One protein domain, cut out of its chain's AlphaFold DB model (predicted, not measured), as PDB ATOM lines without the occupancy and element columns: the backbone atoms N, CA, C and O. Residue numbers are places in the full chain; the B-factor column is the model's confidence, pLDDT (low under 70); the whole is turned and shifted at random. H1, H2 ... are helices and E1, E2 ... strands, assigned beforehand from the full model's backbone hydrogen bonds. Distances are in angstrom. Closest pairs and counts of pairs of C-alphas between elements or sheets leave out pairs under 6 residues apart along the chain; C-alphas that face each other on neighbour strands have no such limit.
ATOM      1  N   ILE A 131      26.471 -25.971  12.776       94.12
ATOM      2  CA  ILE A 131      27.368 -24.894  12.350       94.12
ATOM      3  C   ILE A 131      26.543 -23.816  11.662       94.12
ATOM      4  O   ILE A 131      26.632 -22.639  12.031       94.12
ATOM      5  N   GLY A 132      25.721 -24.222  10.694       94.06
ATOM      6  CA  GLY A 132      24.813 -23.326   9.989       94.06
ATOM      7  C   GLY A 132      23.849 -22.621  10.944       94.06
ATOM      8  O   GLY A 132      23.708 -21.397  10.879       94.06
ATOM      9  N   LEU A 133      23.287 -23.360  11.909       94.31
ATOM     10  CA  LEU A 133      22.429 -22.798  12.951       94.31
ATOM     11  C   LEU A 133      23.141 -21.707  13.757       94.31
ATOM     12  O   LEU A 133      22.624 -20.596  13.882       94.31
ATOM     13  N   HIS A 134      24.331 -21.990  14.288       94.69
ATOM     14  CA  HIS A 134      25.076 -21.018  15.085       94.69
ATOM     15  C   HIS A 134      25.487 -19.787  14.268       94.69
ATOM     16  O   HIS A 134      25.300 -18.664  14.737       94.69
ATOM     17  N   LYS A 135      25.974 -19.961  13.029       95.12
ATOM     18  CA  LYS A 135      26.291 -18.833  12.128       95.12
ATOM     19  C   LYS A 135      25.059 -17.959  11.890       95.12
ATOM     20  O   LYS A 135      25.144 -16.732  11.976       95.12
ATOM     21  N   SER A 136      23.911 -18.587  11.653       95.31
ATOM     22  CA  SER A 136      22.639 -17.898  11.446       95.31
ATOM     23  C   SER A 136      22.191 -17.113  12.682       95.31
ATOM     24  O   SER A 136      21.865 -15.929  12.573       95.31
ATOM     25  N   LEU A 137      22.262 -17.715  13.875       94.56
ATOM     26  CA  LEU A 137      21.910 -17.059  15.140       94.56
ATOM     27  C   LEU A 137      22.840 -15.881  15.471       94.56
ATOM     28  O   LEU A 137      22.353 -14.841  15.919       94.56
ATOM     29  N   ILE A 138      24.144 -16.008  15.192       94.31
ATOM     30  CA  ILE A 138      25.123 -14.913  15.311       94.31
ATOM     31  C   ILE A 138      24.763 -13.773  14.357       94.31
ATOM     32  O   ILE A 138      24.647 -12.625  14.785       94.31
ATOM     33  N   SER A 139      24.536 -14.083  13.076       94.19
ATOM     34  CA  SER A 139      24.188 -13.073  12.064       94.19
ATOM     35  C   SER A 139      22.873 -12.352  12.375       94.19
ATOM     36  O   SER A 139      22.736 -11.161  12.107       94.19
ATOM     37  N   SER A 140      21.939 -13.059  13.014       93.19
ATOM     38  CA  SER A 140      20.620 -12.552  13.398       93.19
ATOM     39  C   SER A 140      20.594 -11.893  14.784       93.19
ATOM     40  O   SER A 140      19.520 -11.548  15.268       93.19
ATOM     41  N   GLN A 141      21.757 -11.707  15.424       92.75
ATOM     42  CA  GLN A 141      21.918 -11.036  16.722       92.75
ATOM     43  C   GLN A 141      21.132 -11.678  17.882       92.75
ATOM     44  O   GLN A 141      20.749 -10.998  18.832       92.75
ATOM     45  N   PHE A 142      20.924 -12.997  17.852       91.44
ATOM     46  CA  PHE A 142      20.270 -13.734  18.946       91.44
ATOM     47  C   PHE A 142      21.235 -14.195  20.047       91.44
ATOM     48  O   PHE A 142      20.856 -14.970  20.927       91.44
ATOM     49  N   THR A 143      22.480 -13.728  20.006       92.62
ATOM     50  CA  THR A 143      23.566 -14.158  20.889       92.62
ATOM     51  C   THR A 143      23.802 -13.173  22.016       92.62
ATOM     52  O   THR A 143      23.726 -11.962  21.803       92.62
ATOM     53  N   THR A 144      24.202 -13.672  23.179       93.12
ATOM     54  CA  THR A 144      24.663 -12.836  24.291       93.12
ATOM     55  C   THR A 144      26.190 -12.872  24.408       93.12
ATOM     56  O   THR A 144      26.825 -13.853  23.998       93.12
ATOM     57  N   PRO A 145      26.819 -11.803  24.936       91.69
ATOM     58  CA  PRO A 145      28.232 -11.846  25.293       91.69
ATOM     59  C   PRO A 145      28.481 -12.881  26.399       91.69
ATOM     60  O   PRO A 145      27.550 -13.440  26.976       91.69
ATOM     61  N   ASN A 146      29.756 -13.125  26.701       90.75
ATOM     62  CA  ASN A 146      30.157 -14.018  27.782       90.75
ATOM     63  C   ASN A 146      29.487 -13.614  29.109       90.75
ATOM     64  O   ASN A 146      29.698 -12.501  29.594       90.75
ATOM     65  N   ASP A 147      28.721 -14.544  29.682       90.25
ATOM     66  CA  ASP A 147      27.999 -14.379  30.943       90.25
ATOM     67  C   ASP A 147      28.439 -15.428  31.977       90.25
ATOM     68  O   ASP A 147      27.655 -16.174  32.571       90.25
ATOM     69  N   GLU A 148      29.758 -15.506  32.162       90.50
ATOM     70  CA  GLU A 148      30.436 -16.439  33.060       90.50
ATOM     71  C   GLU A 148      29.813 -16.515  34.451       90.50
ATOM     72  O   GLU A 148      29.667 -17.606  35.009       90.50
ATOM     73  N   LEU A 149      29.466 -15.365  35.028       90.44
ATOM     74  CA  LEU A 149      28.952 -15.290  36.389       90.44
ATOM     75  C   LEU A 149      27.602 -15.996  36.506       90.44
ATOM     76  O   LEU A 149      27.402 -16.775  37.447       90.44
ATOM     77  N   ASN A 150      26.697 -15.778  35.549       91.31
ATOM     78  CA  ASN A 150      25.385 -16.415  35.567       91.31
ATOM     79  C   ASN A 150      25.483 -17.907  35.248       91.31
ATOM     80  O   ASN A 150      24.840 -18.708  35.928       91.31
ATOM     81  N   TRP A 151      26.336 -18.311  34.303       92.06
ATOM     82  CA  TRP A 151      26.544 -19.730  33.985       92.06
ATOM     83  C   TRP A 151      27.132 -20.516  35.165       92.06
ATOM     84  O   TRP A 151      26.639 -21.593  35.505       92.06
ATOM     85  N   ASN A 152      28.119 -19.950  35.858       92.56
ATOM     86  CA  ASN A 152      28.696 -20.547  37.064       92.56
ATOM     87  C   ASN A 152      27.708 -20.566  38.244       92.56
ATOM     88  O   ASN A 152      27.651 -21.538  39.002       92.56
ATOM     89  N   SER A 153      26.905 -19.510  38.405       91.56
ATOM     90  CA  SER A 153      25.865 -19.444  39.443       91.56
ATOM     91  C   SER A 153      24.744 -20.451  39.193       91.56
ATOM     92  O   SER A 153      24.225 -21.044  40.139       91.56
ATOM     93  N   ARG A 154      24.392 -20.675  37.924       92.44
ATOM     94  CA  ARG A 154      23.465 -21.722  37.496       92.44
ATOM     95  C   ARG A 154      23.977 -23.097  37.919       92.44
ATOM     96  O   ARG A 154      23.278 -23.801  38.640       92.44
ATOM     97  N   LEU A 155      25.205 -23.442  37.536       92.19
ATOM     98  CA  LEU A 155      25.807 -24.740  37.846       92.19
ATOM     99  C   LEU A 155      25.867 -24.996  39.362       92.19
ATOM    100  O   LEU A 155      25.543 -26.090  39.815       92.19
ATOM    101  N   LYS A 156      26.135 -23.952  40.159       92.12
ATOM    102  CA  LYS A 156      26.050 -24.023  41.625       92.12
ATOM    103  C   LYS A 156      24.690 -24.490  42.137       92.12
ATOM    104  O   LYS A 156      24.642 -25.358  42.997       92.12
ATOM    105  N   LYS A 157      23.593 -23.937  41.613       91.31
ATOM    106  CA  LYS A 157      22.238 -24.323  42.045       91.31
ATOM    107  C   LYS A 157      21.966 -25.806  41.792       91.31
ATOM    108  O   LYS A 157      21.340 -26.459  42.624       91.31
ATOM    109  N   VAL A 158      22.443 -26.324  40.659       91.81
ATOM    110  CA  VAL A 158      22.294 -27.737  40.285       91.81
ATOM    111  C   VAL A 158      23.099 -28.624  41.230       91.81
ATOM    112  O   VAL A 158      22.543 -29.545  41.826       91.81
ATOM    113  N   GLU A 159      24.377 -28.314  41.429       91.56
ATOM    114  CA  GLU A 159      25.264 -29.050  42.337       91.56
ATOM    115  C   GLU A 159      24.738 -29.060  43.783       91.56
ATOM    116  O   GLU A 159      24.667 -30.126  44.398       91.56
ATOM    117  N   ASP A 160      24.275 -27.915  44.300       90.00
ATOM    118  CA  ASP A 160      23.708 -27.788  45.653       90.00
ATOM    119  C   ASP A 160      22.464 -28.683  45.830       90.00
ATOM    120  O   ASP A 160      22.269 -29.311  46.877       90.00
ATOM    121  N   LYS A 161      21.616 -28.783  44.795       89.50
ATOM    122  CA  LYS A 161      20.411 -29.632  44.801       89.50
ATOM    123  C   LYS A 161      20.737 -31.115  44.671       89.50
ATOM    124  O   LYS A 161      20.102 -31.940  45.334       89.50
ATOM    125  N   LEU A 162      21.716 -31.460  43.840       87.88
ATOM    126  CA  LEU A 162      22.177 -32.834  43.667       87.88
ATOM    127  C   LEU A 162      23.078 -33.300  44.817       87.88
ATOM    128  O   LEU A 162      23.269 -34.508  44.967       87.88
ATOM    129  N   LYS A 163      23.611 -32.383  45.631       84.81
ATOM    130  CA  LYS A 163      24.647 -32.667  46.632       84.81
ATOM    131  C   LYS A 163      25.814 -33.428  45.995       84.81
ATOM    132  O   LYS A 163      26.187 -34.506  46.460       84.81
ATOM    133  N   THR A 164      26.314 -32.928  44.865       79.81
ATOM    134  CA  THR A 164      27.491 -33.520  44.221       79.81
ATOM    135  C   THR A 164      28.714 -33.337  45.114       79.81
ATOM    136  O   THR A 164      28.863 -32.316  45.779       79.81
ATOM    137  N   ASN A 165      29.606 -34.328  45.123       76.00
ATOM    138  CA  ASN A 165      30.870 -34.226  45.862       76.00
ATOM    139  C   ASN A 165      31.854 -33.261  45.187       76.00
ATOM    140  O   ASN A 165      32.765 -32.760  45.836       76.00
ATOM    141  N   THR A 166      31.650 -32.997  43.895       74.19
ATOM    142  CA  THR A 166      32.510 -32.155  43.068       74.19
ATOM    143  C   THR A 166      31.815 -30.820  42.794       74.19
ATOM    144  O   THR A 166      30.606 -30.789  42.536       74.19
ATOM    145  N   LEU A 167      32.574 -29.720  42.870       83.38
ATOM    146  CA  LEU A 167      32.099 -28.352  42.619       83.38
ATOM    147  C   LEU A 167      33.052 -27.659  41.647       83.38
ATOM    148  O   LEU A 167      34.178 -27.345  42.036       83.38
ATOM    149  N   TRP A 168      32.654 -27.398  40.396       86.25
ATOM    150  CA  TRP A 168      33.561 -26.770  39.418       86.25
ATOM    151  C   TRP A 168      33.112 -25.386  38.963       86.25
ATOM    152  O   TRP A 168      32.109 -25.216  38.270       86.25
ATOM    153  N   ARG A 169      33.925 -24.375  39.282       88.00
ATOM    154  CA  ARG A 169      33.849 -23.034  38.688       88.00
ATOM    155  C   ARG A 169      35.081 -22.752  37.849       88.00
ATOM    156  O   ARG A 169      36.211 -22.919  38.326       88.00
ATOM    157  N   ALA A 170      34.862 -22.318  36.617       85.25
ATOM    158  CA  ALA A 170      35.933 -21.964  35.704       85.25
ATOM    159  C   ALA A 170      35.682 -20.581  35.091       85.25
ATOM    160  O   ALA A 170      34.525 -20.223  34.864       85.25
ATOM    161  N   PRO A 171      36.752 -19.812  34.825       86.62
ATOM    162  CA  PRO A 171      36.635 -18.632  33.987       86.62
ATOM    163  C   PRO A 171      36.316 -19.055  32.557       86.62
ATOM    164  O   PRO A 171      36.700 -20.153  32.165       86.62
ATOM    165  N   HIS A 172      35.701 -18.190  31.758       87.06
ATOM    166  CA  HIS A 172      35.474 -18.443  30.335       87.06
ATOM    167  C   HIS A 172      36.252 -17.460  29.463       87.06
ATOM    168  O   HIS A 172      36.475 -16.303  29.818       87.06
ATOM    169  N   HIS A 173      36.664 -17.906  28.276       88.38
ATOM    170  CA  HIS A 173      37.322 -17.015  27.329       88.38
ATOM    171  C   HIS A 173      36.363 -15.905  26.859       88.38
ATOM    172  O   HIS A 173      35.175 -16.136  26.649       88.38
ATOM    173  N   LYS A 174      36.866 -14.684  26.638       86.12
ATOM    174  CA  LYS A 174      36.032 -13.520  26.269       86.12
ATOM    175  C   LYS A 174      35.249 -13.698  24.962       86.12
ATOM    176  O   LYS A 174      34.249 -13.027  24.761       86.12
ATOM    177  N   SER A 175      35.715 -14.586  24.082       86.56
ATOM    178  CA  SER A 175      35.036 -14.920  22.823       86.56
ATOM    179  C   SER A 175      33.920 -15.955  22.975       86.56
ATOM    180  O   SER A 175      33.275 -16.274  21.982       86.56
ATOM    181  N   THR A 176      33.712 -16.524  24.166       89.06
ATOM    182  CA  THR A 176      32.614 -17.462  24.405       89.06
ATOM    183  C   THR A 176      31.292 -16.709  24.320       89.06
ATOM    184  O   THR A 176      31.028 -15.821  25.129       89.06
ATOM    185  N   LEU A 177      30.467 -17.073  23.342       92.00
ATOM    186  CA  LEU A 177      29.140 -16.499  23.140       92.00
ATOM    187  C   LEU A 177      28.067 -17.376  23.785       92.00
ATOM    188  O   LEU A 177      28.163 -18.609  23.763       92.00
ATOM    189  N   GLY A 178      27.033 -16.728  24.317       92.94
ATOM    190  CA  GLY A 178      25.800 -17.385  24.722       92.94
ATOM    191  C   GLY A 178      24.857 -17.558  23.534       92.94
ATOM    192  O   GLY A 178      24.581 -16.603  22.806       92.94
ATOM    193  N   MET A 179      24.353 -18.773  23.345       92.56
ATOM    194  CA  MET A 179      23.316 -19.126  22.376       92.56
ATOM    195  C   MET A 179      22.007 -19.430  23.098       92.56
ATOM    196  O   MET A 179      22.055 -19.988  24.198       92.56
ATOM    197  N   PRO A 180      20.850 -19.127  22.485       91.69
ATOM    198  CA  PRO A 180      19.564 -19.580  22.991       91.69
ATOM    199  C   PRO A 180      19.575 -21.090  23.246       91.69
ATOM    200  O   PRO A 180      20.049 -21.864  22.410       91.69
ATOM    201  N   ARG A 181      19.045 -21.519  24.392       89.75
ATOM    202  CA  ARG A 181      18.954 -22.934  24.745       89.75
ATOM    203  C   ARG A 181      17.995 -23.649  23.794       89.75
ATOM    204  O   ARG A 181      16.789 -23.420  23.817       89.75
ATOM    205  N   LEU A 182      18.552 -24.550  22.989       89.88
ATOM    206  CA  LEU A 182      17.819 -25.435  22.091       89.88
ATOM    207  C   LEU A 182      18.159 -26.878  22.442       89.88
ATOM    208  O   LEU A 182      19.328 -27.266  22.393       89.88
ATOM    209  N   ASN A 183      17.149 -27.656  22.819       92.00
ATOM    210  CA  ASN A 183      17.285 -29.094  23.002       92.00
ATOM    211  C   ASN A 183      16.885 -29.793  21.697       92.00
ATOM    212  O   ASN A 183      15.821 -29.502  21.151       92.00
ATOM    213  N   ILE A 184      17.746 -30.670  21.179       91.88
ATOM    214  CA  ILE A 184      17.536 -31.354  19.900       91.88
ATOM    215  C   ILE A 184      17.501 -32.857  20.148       91.88
ATOM    216  O   ILE A 184      18.489 -33.446  20.573       91.88
ATOM    217  N   VAL A 185      16.373 -33.478  19.818       89.25
ATOM    218  CA  VAL A 185      16.152 -34.922  19.918       89.25
ATOM    219  C   VAL A 185      15.737 -35.415  18.537       89.25
ATOM    220  O   VAL A 185      14.832 -34.857  17.919       89.25
ATOM    221  N   ASN A 186      16.418 -36.430  17.997       85.94
ATOM    222  CA  ASN A 186      16.112 -36.996  16.674       85.94
ATOM    223  C   ASN A 186      16.020 -35.940  15.543       85.94
ATOM    224  O   ASN A 186      15.102 -35.975  14.716       85.94
ATOM    225  N   ASN A 187      16.965 -34.987  15.510       88.88
ATOM    226  CA  ASN A 187      17.013 -33.847  14.572       88.88
ATOM    227  C   ASN A 187      15.802 -32.888  14.636       88.88
ATOM    228  O   ASN A 187      15.531 -32.148  13.681       88.88
ATOM    229  N   ARG A 188      15.059 -32.898  15.747       92.31
ATOM    230  CA  ARG A 188      13.899 -32.034  16.000       92.31
ATOM    231  C   ARG A 188      14.098 -31.265  17.306       92.31
ATOM    232  O   ARG A 188      14.690 -31.810  18.235       92.31
ATOM    233  N   PRO A 189      13.628 -30.012  17.396       94.19
ATOM    234  CA  PRO A 189      13.606 -29.304  18.659       94.19
ATOM    235  C   PRO A 189      12.614 -29.987  19.599       94.19
ATOM    236  O   PRO A 189      11.483 -30.269  19.215       94.19
ATOM    237  N   SER A 190      13.045 -30.225  20.827       93.62
ATOM    238  CA  SER A 190      12.221 -30.750  21.911       93.62
ATOM    239  C   SER A 190      12.241 -29.745  23.065       93.62
ATOM    240  O   SER A 190      13.200 -28.973  23.179       93.62
ATOM    241  N   PRO A 191      11.227 -29.727  23.947       92.75
ATOM    242  CA  PRO A 191      11.308 -28.958  25.182       92.75
ATOM    243  C   PRO A 191      12.543 -29.346  26.007       92.75
ATOM    244  O   PRO A 191      13.099 -30.442  25.855       92.75
ATOM    245  N   ILE A 192      12.999 -28.431  26.867       92.62
ATOM    246  CA  ILE A 192      14.135 -28.686  27.760       92.62
ATOM    247  C   ILE A 192      13.809 -29.817  28.741       92.62
ATOM    248  O   ILE A 192      12.645 -30.118  29.006       92.62
ATOM    249  N   MET A 193      14.843 -30.439  29.294       92.00
ATOM    250  CA  MET A 193      14.695 -31.532  30.251       92.00
ATOM    251  C   MET A 193      13.950 -31.085  31.522       92.00
ATOM    252  O   MET A 193      14.103 -29.948  31.976       92.00
ATOM    253  N   ILE A 194      13.200 -32.003  32.143       93.25
ATOM    254  CA  ILE A 194      12.497 -31.763  33.419       93.25
ATOM    255  C   ILE A 194      13.480 -31.321  34.510       93.25
ATOM    256  O   ILE A 194      13.205 -30.381  35.257       93.25
ATOM    257  N   SER A 195      14.642 -31.977  34.579       93.12
ATOM    258  CA  SER A 195      15.707 -31.623  35.520       93.12
ATOM    259  C   SER A 195      16.215 -30.193  35.311       93.12
ATOM    260  O   SER A 195      16.363 -29.455  36.281       93.12
ATOM    261  N   GLU A 196      16.415 -29.775  34.058       92.44
ATOM    262  CA  GLU A 196      16.808 -28.409  33.713       92.44
ATOM    263  C   GLU A 196      15.724 -27.421  34.157       92.44
ATOM    264  O   GLU A 196      16.014 -26.560  34.979       92.44
ATOM    265  N   LYS A 197      14.459 -27.613  33.765       93.19
ATOM    266  CA  LYS A 197      13.355 -26.717  34.157       93.19
ATOM    267  C   LYS A 197      13.209 -26.544  35.675       93.19
ATOM    268  O   LYS A 197      12.992 -25.428  36.142       93.19
ATOM    269  N   LEU A 198      13.318 -27.629  36.442       92.62
ATOM    270  CA  LEU A 198      13.136 -27.603  37.899       92.62
ATOM    271  C   LEU A 198      14.336 -27.021  38.650       92.62
ATOM    272  O   LEU A 198      14.164 -26.372  39.683       92.62
ATOM    273  N   LEU A 199      15.554 -27.282  38.174       91.44
ATOM    274  CA  LEU A 199      16.767 -26.863  38.870       91.44
ATOM    275  C   LEU A 199      17.212 -25.471  38.423       91.44
ATOM    276  O   LEU A 199      17.600 -24.654  39.266       91.44
ATOM    277  N   THR A 200      17.168 -25.196  37.117       85.44
ATOM    278  CA  THR A 200      17.678 -23.962  36.517       85.44
ATOM    279  C   THR A 200      17.075 -23.632  35.150       85.44
ATOM    280  O   THR A 200      17.317 -24.330  34.172       85.44
ATOM    281  N   GLU A 201      16.449 -22.466  35.019       76.12
ATOM    282  CA  GLU A 201      16.023 -21.942  33.718       76.12
ATOM    283  C   GLU A 201      16.904 -20.751  33.323       76.12
ATOM    284  O   GLU A 201      16.884 -19.705  33.974       76.12
ATOM    285  N   VAL A 202      17.729 -20.930  32.286       82.56
ATOM    286  CA  VAL A 202      18.565 -19.868  31.705       82.56
ATOM    287  C   VAL A 202      18.359 -19.862  30.197       82.56
ATOM    288  O   VAL A 202      18.481 -20.899  29.552       82.56
ATOM    289  N   GLU A 203      18.046 -18.691  29.638       83.94
ATOM    290  CA  GLU A 203      17.730 -18.562  28.210       83.94
ATOM    291  C   GLU A 203      18.946 -18.799  27.311       83.94
ATOM    292  O   GLU A 203      18.814 -19.461  26.283       83.94
ATOM    293  N   HIS A 204      20.123 -18.289  27.696       91.62
ATOM    294  CA  HIS A 204      21.344 -18.376  26.894       91.62
ATOM    295  C   HIS A 204      22.448 -19.145  27.603       91.62
ATOM    296  O   HIS A 204      22.869 -18.789  28.706       91.62
ATOM    297  N   LEU A 205      22.974 -20.160  26.926       92.94
ATOM    298  CA  LEU A 205      24.073 -20.992  27.402       92.94
ATOM    299  C   LEU A 205      25.265 -20.932  26.452       92.94
ATOM    300  O   LEU A 205      25.094 -20.605  25.280       92.94
ATOM    301  N   PRO A 206      26.476 -21.271  26.918       93.00
ATOM    302  CA  PRO A 206      27.657 -21.286  26.067       93.00
ATOM    303  C   PRO A 206      27.440 -22.123  24.805       93.00
ATOM    304  O   PRO A 206      27.051 -23.287  24.889       93.00
ATOM    305  N   MET A 207      27.760 -21.563  23.640       92.81
ATOM    306  CA  MET A 207      27.597 -22.238  22.345       92.81
ATOM    307  C   MET A 207      28.277 -23.621  22.290       92.81
ATOM    308  O   MET A 207      27.719 -24.581  21.763       92.81
ATOM    309  N   LEU A 208      29.475 -23.733  22.881       92.12
ATOM    310  CA  LEU A 208      30.244 -24.979  22.945       92.12
ATOM    311  C   LEU A 208      29.486 -26.091  23.690       92.12
ATOM    312  O   LEU A 208      29.588 -27.255  23.320       92.12
ATOM    313  N   ARG A 209      28.680 -25.741  24.700       93.31
ATOM    314  CA  ARG A 209      27.884 -26.705  25.471       93.31
ATOM    315  C   ARG A 209      26.920 -27.482  24.573       93.31
ATOM    316  O   ARG A 209      26.808 -28.693  24.712       93.31
ATOM    317  N   GLN A 210      26.259 -26.799  23.636       92.50
ATOM    318  CA  GLN A 210      25.332 -27.440  22.702       92.50
ATOM    319  C   GLN A 210      26.060 -28.390  21.739       92.50
ATOM    320  O   GLN A 210      25.538 -29.452  21.416       92.50
ATOM    321  N   ALA A 211      27.279 -28.045  21.315       92.75
ATOM    322  CA  ALA A 211      28.094 -28.930  20.483       92.75
ATOM    323  C   ALA A 211      28.516 -30.208  21.221       92.75
ATOM    324  O   ALA A 211      28.554 -31.271  20.609       92.75
ATOM    325  N   ILE A 212      28.785 -30.118  22.528       92.94
ATOM    326  CA  ILE A 212      29.098 -31.280  23.374       92.94
ATOM    327  C   ILE A 212      27.868 -32.163  23.571       92.94
ATOM    328  O   ILE A 212      27.964 -33.372  23.399       92.94
ATOM    329  N   GLU A 213      26.716 -31.567  23.891       91.94
ATOM    330  CA  GLU A 213      25.449 -32.291  24.093       91.94
ATOM    331  C   GLU A 213      25.039 -33.102  22.855       91.94
ATOM    332  O   GLU A 213      24.437 -34.162  22.981       91.94
ATOM    333  N   LEU A 214      25.409 -32.628  21.662       91.19
ATOM    334  CA  LEU A 214      25.127 -33.287  20.386       91.19
ATOM    335  C   LEU A 214      26.292 -34.123  19.847       91.19
ATOM    336  O   LEU A 214      26.202 -34.604  18.722       91.19
ATOM    337  N   GLU A 215      27.379 -34.262  20.610       91.62
ATOM    338  CA  GLU A 215      28.590 -34.995  20.214       91.62
ATOM    339  C   GLU A 215      29.206 -34.502  18.879       91.62
ATOM    340  O   GLU A 215      29.845 -35.256  18.150       91.62
ATOM    341  N   LYS A 216      29.055 -33.206  18.560       91.06
ATOM    342  CA  LYS A 216      29.554 -32.546  17.330       91.06
ATOM    343  C   LYS A 216      30.695 -31.556  17.590       91.06
ATOM    344  O   LYS A 216      30.842 -30.552  16.891       91.06
ATOM    345  N   VAL A 217      31.493 -31.804  18.628       90.75
ATOM    346  CA  VAL A 217      32.570 -30.894  19.053       90.75
ATOM    347  C   VAL A 217      33.623 -30.721  17.962       90.75
ATOM    348  O   VAL A 217      34.057 -29.595  17.739       90.75
ATOM    349  N   ASP A 218      34.003 -31.792  17.263       89.44
ATOM    350  CA  ASP A 218      35.042 -31.736  16.229       89.44
ATOM    351  C   ASP A 218      34.626 -30.841  15.060       89.44
ATOM    352  O   ASP A 218      35.341 -29.895  14.730       89.44
ATOM    353  N   GLU A 219      33.434 -31.080  14.502       90.38
ATOM    354  CA  GLU A 219      32.834 -30.248  13.452       90.38
ATOM    355  C   GLU A 219      32.773 -28.783  13.900       90.38
ATOM    356  O   GLU A 219      33.263 -27.882  13.218       90.38
ATOM    357  N   TRP A 220      32.241 -28.538  15.096       91.62
ATOM    358  CA  TRP A 220      32.083 -27.192  15.633       91.62
ATOM    359  C   TRP A 220      33.426 -26.479  15.872       91.62
ATOM    360  O   TRP A 220      33.555 -25.281  15.607       91.62
ATOM    361  N   ASN A 221      34.442 -27.207  16.340       90.25
ATOM    362  CA  ASN A 221      35.769 -26.674  16.637       90.25
ATOM    363  C   ASN A 221      36.530 -26.274  15.365       90.25
ATOM    364  O   ASN A 221      37.359 -25.372  15.425       90.25
ATOM    365  N   THR A 222      36.244 -26.874  14.206       88.88
ATOM    366  CA  THR A 222      36.864 -26.417  12.946       88.88
ATOM    367  C   THR A 222      36.454 -24.994  12.558       88.88
ATOM    368  O   THR A 222      37.257 -24.259  11.990       88.88
ATOM    369  N   GLU A 223      35.232 -24.590  12.905       89.62
ATOM    370  CA  GLU A 223      34.636 -23.323  12.466       89.62
ATOM    371  C   GLU A 223      34.705 -22.229  13.534       89.62
ATOM    372  O   GLU A 223      35.000 -21.073  13.234       89.62
ATOM    373  N   PHE A 224      34.437 -22.582  14.792       87.56
ATOM    374  CA  PHE A 224      34.389 -21.630  15.907       87.56
ATOM    375  C   PHE A 224      35.532 -21.810  16.906       87.56
ATOM    376  O   PHE A 224      35.700 -20.997  17.819       87.56
ATOM    377  N   GLY A 225      36.303 -22.886  16.762       81.00
ATOM    378  CA  GLY A 225      37.366 -23.243  17.680       81.00
ATOM    379  C   GLY A 225      38.456 -22.191  17.748       81.00
ATOM    380  O   GLY A 225      39.012 -21.741  16.751       81.00
ATOM    381  N   ASN A 226      38.821 -21.841  18.973       83.06
ATOM    382  CA  ASN A 226      40.046 -21.122  19.266       83.06
ATOM    383  C   ASN A 226      40.775 -21.921  20.340       83.06
ATOM    384  O   ASN A 226      40.159 -22.296  21.339       83.06
ATOM    385  N   ASN A 227      42.080 -22.144  20.174       80.69
ATOM    386  CA  ASN A 227      42.898 -22.824  21.179       80.69
ATOM    387  C   ASN A 227      42.671 -22.231  22.576       80.69
ATOM    388  O   ASN A 227      42.469 -22.973  23.529       80.69
ATOM    389  N   SER A 228      42.594 -20.904  22.695       80.25
ATOM    390  CA  SER A 228      42.346 -20.226  23.976       80.25
ATOM    391  C   SER A 228      40.941 -20.435  24.540       80.25
ATOM    392  O   SER A 228      40.759 -20.241  25.732       80.25
ATOM    393  N   MET A 229      39.954 -20.781  23.715       82.69
ATOM    394  CA  MET A 229      38.596 -21.092  24.164       82.69
ATOM    395  C   MET A 229      38.470 -22.559  24.576       82.69
ATOM    396  O   MET A 229      37.713 -22.851  25.488       82.69
ATOM    397  N   MET A 230      39.220 -23.464  23.946       84.75
ATOM    398  CA  MET A 230      39.154 -24.906  24.228       84.75
ATOM    399  C   MET A 230      39.941 -25.320  25.477       84.75
ATOM    400  O   MET A 230      39.657 -26.362  26.062       84.75
ATOM    401  N   ARG A 231      40.898 -24.492  25.911       84.00
ATOM    402  CA  ARG A 231      41.769 -24.737  27.067       84.00
ATOM    403  C   ARG A 231      41.006 -25.009  28.365       84.00
ATOM    404  O   ARG A 231      40.111 -24.256  28.754       84.00
ATOM    405  N   THR A 232      41.470 -26.019  29.096       83.06
ATOM    406  CA  THR A 232      40.978 -26.411  30.427       83.06
ATOM    407  C   THR A 232      41.135 -25.272  31.439       83.06
ATOM    408  O   THR A 232      40.265 -25.038  32.279       83.06
ATOM    409  N   SER A 233      42.223 -24.497  31.340       78.06
ATOM    410  CA  SER A 233      42.474 -23.357  32.234       78.06
ATOM    411  C   SER A 233      41.483 -22.193  32.076       78.06
ATOM    412  O   SER A 233      41.324 -21.396  33.003       78.06
ATOM    413  N   THR A 234      40.796 -22.111  30.935       81.38
ATOM    414  CA  THR A 234      39.722 -21.151  30.625       81.38
ATOM    415  C   THR A 234      38.349 -21.821  30.617       81.38
ATOM    416  O   THR A 234      37.460 -21.409  29.865       81.38
ATOM    417  N   GLY A 235      38.198 -22.902  31.390       79.75
ATOM    418  CA  GLY A 235      36.998 -23.733  31.439       79.75
ATOM    419  C   GLY A 235      36.865 -24.611  30.201       79.75
ATOM    420  O   GLY A 235      36.886 -25.834  30.316       79.75
ATOM    421  N   GLY A 236      36.790 -23.979  29.032       86.31
ATOM    422  CA  GLY A 236      36.823 -24.596  27.714       86.31
ATOM    423  C   GLY A 236      36.015 -25.876  27.594       86.31
ATOM    424  O   GLY A 236      34.905 -25.960  28.120       86.31
ATOM    425  N   LEU A 237      36.557 -26.868  26.889       89.12
ATOM    426  CA  LEU A 237      35.827 -28.111  26.643       89.12
ATOM    427  C   LEU A 237      35.536 -28.873  27.938       89.12
ATOM    428  O   LEU A 237      34.424 -29.356  28.130       89.12
ATOM    429  N   ALA A 238      36.511 -28.961  28.839       88.81
ATOM    430  CA  ALA A 238      36.423 -29.803  30.025       88.81
ATOM    431  C   ALA A 238      35.342 -29.331  31.016       88.81
ATOM    432  O   ALA A 238      34.554 -30.133  31.520       88.81
ATOM    433  N   HIS A 239      35.255 -28.018  31.257       91.00
ATOM    434  CA  HIS A 239      34.226 -27.441  32.129       91.00
ATOM    435  C   HIS A 239      32.840 -27.493  31.484       91.00
ATOM    436  O   HIS A 239      31.869 -27.803  32.166       91.00
ATOM    437  N   MET A 240      32.737 -27.276  30.167       92.06
ATOM    438  CA  MET A 240      31.457 -27.426  29.460       92.06
ATOM    439  C   MET A 240      30.992 -28.885  29.417       92.06
ATOM    440  O   MET A 240      29.801 -29.154  29.539       92.06
ATOM    441  N   THR A 241      31.923 -29.833  29.302       91.56
ATOM    442  CA  THR A 241      31.624 -31.269  29.386       91.56
ATOM    443  C   THR A 241      31.146 -31.622  30.783       91.56
ATOM    444  O   THR A 241      30.146 -32.314  30.931       91.56
ATOM    445  N   TYR A 242      31.791 -31.079  31.818       92.12
ATOM    446  CA  TYR A 242      31.304 -31.210  33.186       92.12
ATOM    447  C   TYR A 242      29.882 -30.673  33.355       92.12
ATOM    448  O   TYR A 242      29.044 -31.375  33.910       92.12
ATOM    449  N   ASP A 243      29.584 -29.489  32.822       93.00
ATOM    450  CA  ASP A 243      28.237 -28.923  32.868       93.00
ATOM    451  C   ASP A 243      27.189 -29.833  32.201       93.00
ATOM    452  O   ASP A 243      26.138 -30.100  32.786       93.00
ATOM    453  N   VAL A 244      27.485 -30.375  31.012       93.50
ATOM    454  CA  VAL A 244      26.607 -31.345  30.332       93.50
ATOM    455  C   VAL A 244      26.429 -32.613  31.174       93.50
ATOM    456  O   VAL A 244      25.300 -33.065  31.352       93.50
ATOM    457  N   MET A 245      27.507 -33.154  31.750       92.88
ATOM    458  CA  MET A 245      27.469 -34.379  32.559       92.88
ATOM    459  C   MET A 245      26.706 -34.194  33.875       92.88
ATOM    460  O   MET A 245      25.964 -35.086  34.278       92.88
ATOM    461  N   VAL A 246      26.832 -33.042  34.539       93.38
ATOM    462  CA  VAL A 246      26.062 -32.728  35.755       93.38
ATOM    463  C   VAL A 246      24.572 -32.618  35.436       93.38
ATOM    464  O   VAL A 246      23.748 -33.145  36.186       93.38
ATOM    465  N   MET A 247      24.212 -31.987  34.316       93.38
ATOM    466  CA  MET A 247      22.816 -31.916  33.878       93.38
ATOM    467  C   MET A 247      22.263 -33.288  33.484       93.38
ATOM    468  O   MET A 247      21.154 -33.634  33.888       93.38
ATOM    469  N   ALA A 248      23.045 -34.102  32.775       92.81
ATOM    470  CA  ALA A 248      22.670 -35.475  32.454       92.81
ATOM    471  C   ALA A 248      22.507 -36.328  33.728       92.81
ATOM    472  O   ALA A 248      21.539 -37.071  33.851       92.81
ATOM    473  N   HIS A 249      23.368 -36.146  34.735       93.44
ATOM    474  CA  HIS A 249      23.217 -36.787  36.048       93.44
ATOM    475  C   HIS A 249      21.931 -36.363  36.761       93.44
ATOM    476  O   HIS A 249      21.233 -37.192  37.352       93.44
ATOM    477  N   ALA A 250      21.596 -35.069  36.702       93.81
ATOM    478  CA  ALA A 250      20.340 -34.556  37.238       93.81
ATOM    479  C   ALA A 250      19.146 -35.235  36.565       93.81
ATOM    480  O   ALA A 250      18.214 -35.675  37.237       93.81
ATOM    481  N   GLN A 251      19.198 -35.368  35.245       93.94
ATOM    482  CA  GLN A 251      18.171 -36.048  34.480       93.94
ATOM    483  C   GLN A 251      18.064 -37.530  34.871       93.94
ATOM    484  O   GLN A 251      16.981 -37.977  35.241       93.94
ATOM    485  N   CYS A 252      19.173 -38.272  34.928       93.50
ATOM    486  CA  CYS A 252      19.169 -39.666  35.379       93.50
ATOM    487  C   CYS A 252      18.524 -39.817  36.766       93.50
ATOM    488  O   CYS A 252      17.654 -40.668  36.958       93.50
ATOM    489  N   ARG A 253      18.854 -38.931  37.714       92.94
ATOM    490  CA  ARG A 253      18.227 -38.929  39.044       92.94
ATOM    491  C   ARG A 253      16.738 -38.598  39.020       92.94
ATOM    492  O   ARG A 253      16.003 -39.179  39.817       92.94
ATOM    493  N   ALA A 254      16.290 -37.708  38.136       93.38
ATOM    494  CA  ALA A 254      14.867 -37.411  37.968       93.38
ATOM    495  C   ALA A 254      14.072 -38.671  37.594       93.38
ATOM    496  O   ALA A 254      12.988 -38.903  38.125       93.38
ATOM    497  N   PHE A 255      14.655 -39.531  36.760       93.69
ATOM    498  CA  PHE A 255      14.029 -40.759  36.263       93.69
ATOM    499  C   PHE A 255      14.454 -42.029  37.016       93.69
ATOM    500  O   PHE A 255      14.108 -43.130  36.601       93.69
ATOM    501  N   GLY A 256      15.192 -41.904  38.126       90.94
ATOM    502  CA  GLY A 256      15.639 -43.054  38.923       90.94
ATOM    503  C   GLY A 256      16.622 -43.982  38.196       90.94
ATOM    504  O   GLY A 256      16.752 -45.146  38.572       90.94
ATOM    505  N   LYS A 257      17.302 -43.482  37.160       91.69
ATOM    506  CA  LYS A 257      18.309 -44.201  36.373       91.69
ATOM    507  C   LYS A 257      19.715 -43.853  36.861       91.69
ATOM    508  O   LYS A 257      19.937 -42.803  37.465       91.69
ATOM    509  N   THR A 258      20.675 -44.717  36.556       89.00
ATOM    510  CA  THR A 258      22.105 -44.475  36.781       89.00
ATOM    511  C   THR A 258      22.876 -44.738  35.494       89.00
ATOM    512  O   THR A 258      22.585 -45.690  34.771       89.00
ATOM    513  N   ASP A 259      23.859 -43.887  35.200       90.19
ATOM    514  CA  ASP A 259      24.749 -44.046  34.051       90.19
ATOM    515  C   ASP A 259      26.202 -44.104  34.530       90.19
ATOM    516  O   ASP A 259      26.762 -43.129  35.043       90.19
ATOM    517  N   SER A 260      26.824 -45.267  34.330       88.50
ATOM    518  CA  SER A 260      28.218 -45.518  34.703       88.50
ATOM    519  C   SER A 260      29.209 -44.560  34.031       88.50
ATOM    520  O   SER A 260      30.214 -44.197  34.648       88.50
ATOM    521  N   LYS A 261      28.935 -44.100  32.800       89.19
ATOM    522  CA  LYS A 261      29.801 -43.155  32.081       89.19
ATOM    523  C   LYS A 261      29.807 -41.813  32.803       89.19
ATOM    524  O   LYS A 261      30.885 -41.291  33.095       89.19
ATOM    525  N   ILE A 262      28.625 -41.312  33.158       89.75
ATOM    526  CA  ILE A 262      28.447 -40.042  33.872       89.75
ATOM    527  C   ILE A 262      29.120 -40.106  35.243       89.75
ATOM    528  O   ILE A 262      29.933 -39.240  35.568       89.75
ATOM    529  N   GLU A 263      28.857 -41.153  36.027       86.50
ATOM    530  CA  GLU A 263      29.461 -41.305  37.357       86.50
ATOM    531  C   GLU A 263      30.989 -41.419  37.283       86.50
ATOM    532  O   GLU A 263      31.698 -40.770  38.057       86.50
ATOM    533  N   SER A 264      31.510 -42.173  36.308       87.50
ATOM    534  CA  SER A 264      32.956 -42.305  36.103       87.50
ATOM    535  C   SER A 264      33.619 -40.981  35.715       87.50
ATOM    536  O   SER A 264      34.732 -40.705  36.164       87.50
ATOM    537  N   TYR A 265      32.948 -40.149  34.911       89.00
ATOM    538  CA  TYR A 265      33.444 -38.826  34.551       89.00
ATOM    539  C   TYR A 265      33.424 -37.899  35.767       89.00
ATOM    540  O   TYR A 265      34.452 -37.316  36.108       89.00
ATOM    541  N   LEU A 266      32.291 -37.812  36.472       87.50
ATOM    542  CA  LEU A 266      32.144 -36.951  37.649       87.50
ATOM    543  C   LEU A 266      33.141 -37.310  38.760       87.50
ATOM    544  O   LEU A 266      33.661 -36.404  39.407       87.50
ATOM    545  N   ALA A 267      33.477 -38.592  38.933       85.69
ATOM    546  CA  ALA A 267      34.503 -39.037  39.878       85.69
ATOM    547  C   ALA A 267      35.931 -38.594  39.495       85.69
ATOM    548  O   ALA A 267      36.784 -38.433  40.367       85.69
ATOM    549  N   LYS A 268      36.217 -38.380  38.203       85.44
ATOM    550  CA  LYS A 268      37.527 -37.887  37.733       85.44
ATOM    551  C   LYS A 268      37.692 -36.376  37.906       85.44
ATOM    552  O   LYS A 268      38.827 -35.901  37.930       85.44
ATOM    553  N   VAL A 269      36.594 -35.627  38.034       85.62
ATOM    554  CA  VAL A 269      36.611 -34.154  38.074       85.62
ATOM    555  C   VAL A 269      37.472 -33.619  39.214       85.62
ATOM    556  O   VAL A 269      38.218 -32.669  38.996       85.62
TER     557      VAL A 269
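AT A GLANCE: This is residues 131 to 269 of the 336 residues of an uncharacterized protein of Candidatus Poseidoniales archaeon (UniProt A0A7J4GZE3). One long helix, H7, runs through the core, with H2, H4 and H8 set on different sides of its length and H3 crossing it near its last residues. Beyond H4, H5 folds back as the second arm of a helical hairpin, and H1 lies farther out by H5; there are also two tiny two-stranded sheets, E1 with E4 and E2 with E3, with E2 and E3 out at the rim. The printed part has 139 residues, with eight named helices and four named strands in the order H1, H2, E1, E2, E3, H3, E4, H4, H5, H6, H7, H8. Both sheets are antiparallel, and the class is mostly helix. The whole is compact, with a radius of gyration of the C-alphas of 14.5 A and spans of 40 by 34 by 25 A.

IN THESE COORDINATES: Find C-alpha 131 at (27.368, -24.894, 12.350); there H1 begins and runs over residues 131 to 139, 12.2 A from first to last C-alpha. Next comes H2, residues 148 to 162, which is 21.2 A long. Then look for the three-residue strands E1, residues 178 to 180, E2, residues 183 to 185, and E3, residues 188 to 190. H3 covers residues 194 to 199, E4 residues 204 to 206, and H4 residues 207 to 213, with no residue between E4 and H4. H5 holds residues 217 to 224 and H6 residues 227 to 230. At C-alpha 236, (36.823, -24.596, 27.714), H7 begins; it runs 27.4 A to C-alpha 254 at (14.867, -37.411, 37.968). H8, residues 260 to 269, is 14.5 A long and ends at C-alpha 269, (36.611, -34.154, 38.074).

HOW THE PARTS SIT: Start at the hub, H7, which touches five other helices. With residues 237 to 244 alone it touches H4, closest at the C-alphas of Arg 209 and Met 240, 5.4 A apart, at a steep tilt of 50 degrees, the same way. With residues 242 to 249 alone it touches H8, closest at C-alphas 245 and 262, 5.9 A apart, at a steep tilt of 46 degrees, opposite ways. With residues 243 to 250 alone it touches H2, closest at C-alphas 162 and 250, 6.9 A apart, at a shallow tilt of 33 degrees, only just short of steep. With residues 247 to 254 alone it touches H3, closest at C-alphas 195 and 251, 5.2 A apart; at 73 degrees they are only just about perpendicular. H6 and H7 touch only at the corner, closest at C-alphas 230 and 236, 4.2 A apart. H4 and H5 form a helical hairpin, closest at C-alphas 211 and 217, 5.1 A apart, at a shallow tilt of 14 degrees. H1 and H5 only just touch, with 3 pairs of C-alphas within 8 A, the closest being 131 and 220, 6.2 A apart. Between E1 and E4, look at N 179 and O 205, 2.8 A apart and within hydrogen-bond range. E1 runs on into E2 across a break of 2 residues, at 57 degrees. E2 and E3 form a hairpin, with N 185 and O 188 2.8 A apart, within hydrogen-bond range. In H1, H2, H3, H7 and H8 every O i to N i+4 pair is within hydrogen-bond range; the count is 2 of 3 in H4 and 3 of 4 in H5, and H6 is too short for such a pair.

THE WHOLE: The two C-alphas farthest apart are those of Ser 139 and Gly 256, at 41.2 A. The printed part has no cut. The link from H2 to E1, residues 163 to 177, is long, and its C-alphas lie 12 to 19 A from the mean of all C-alphas. The mean pLDDT of the printed part is 89.7, and no printed residue is under 70.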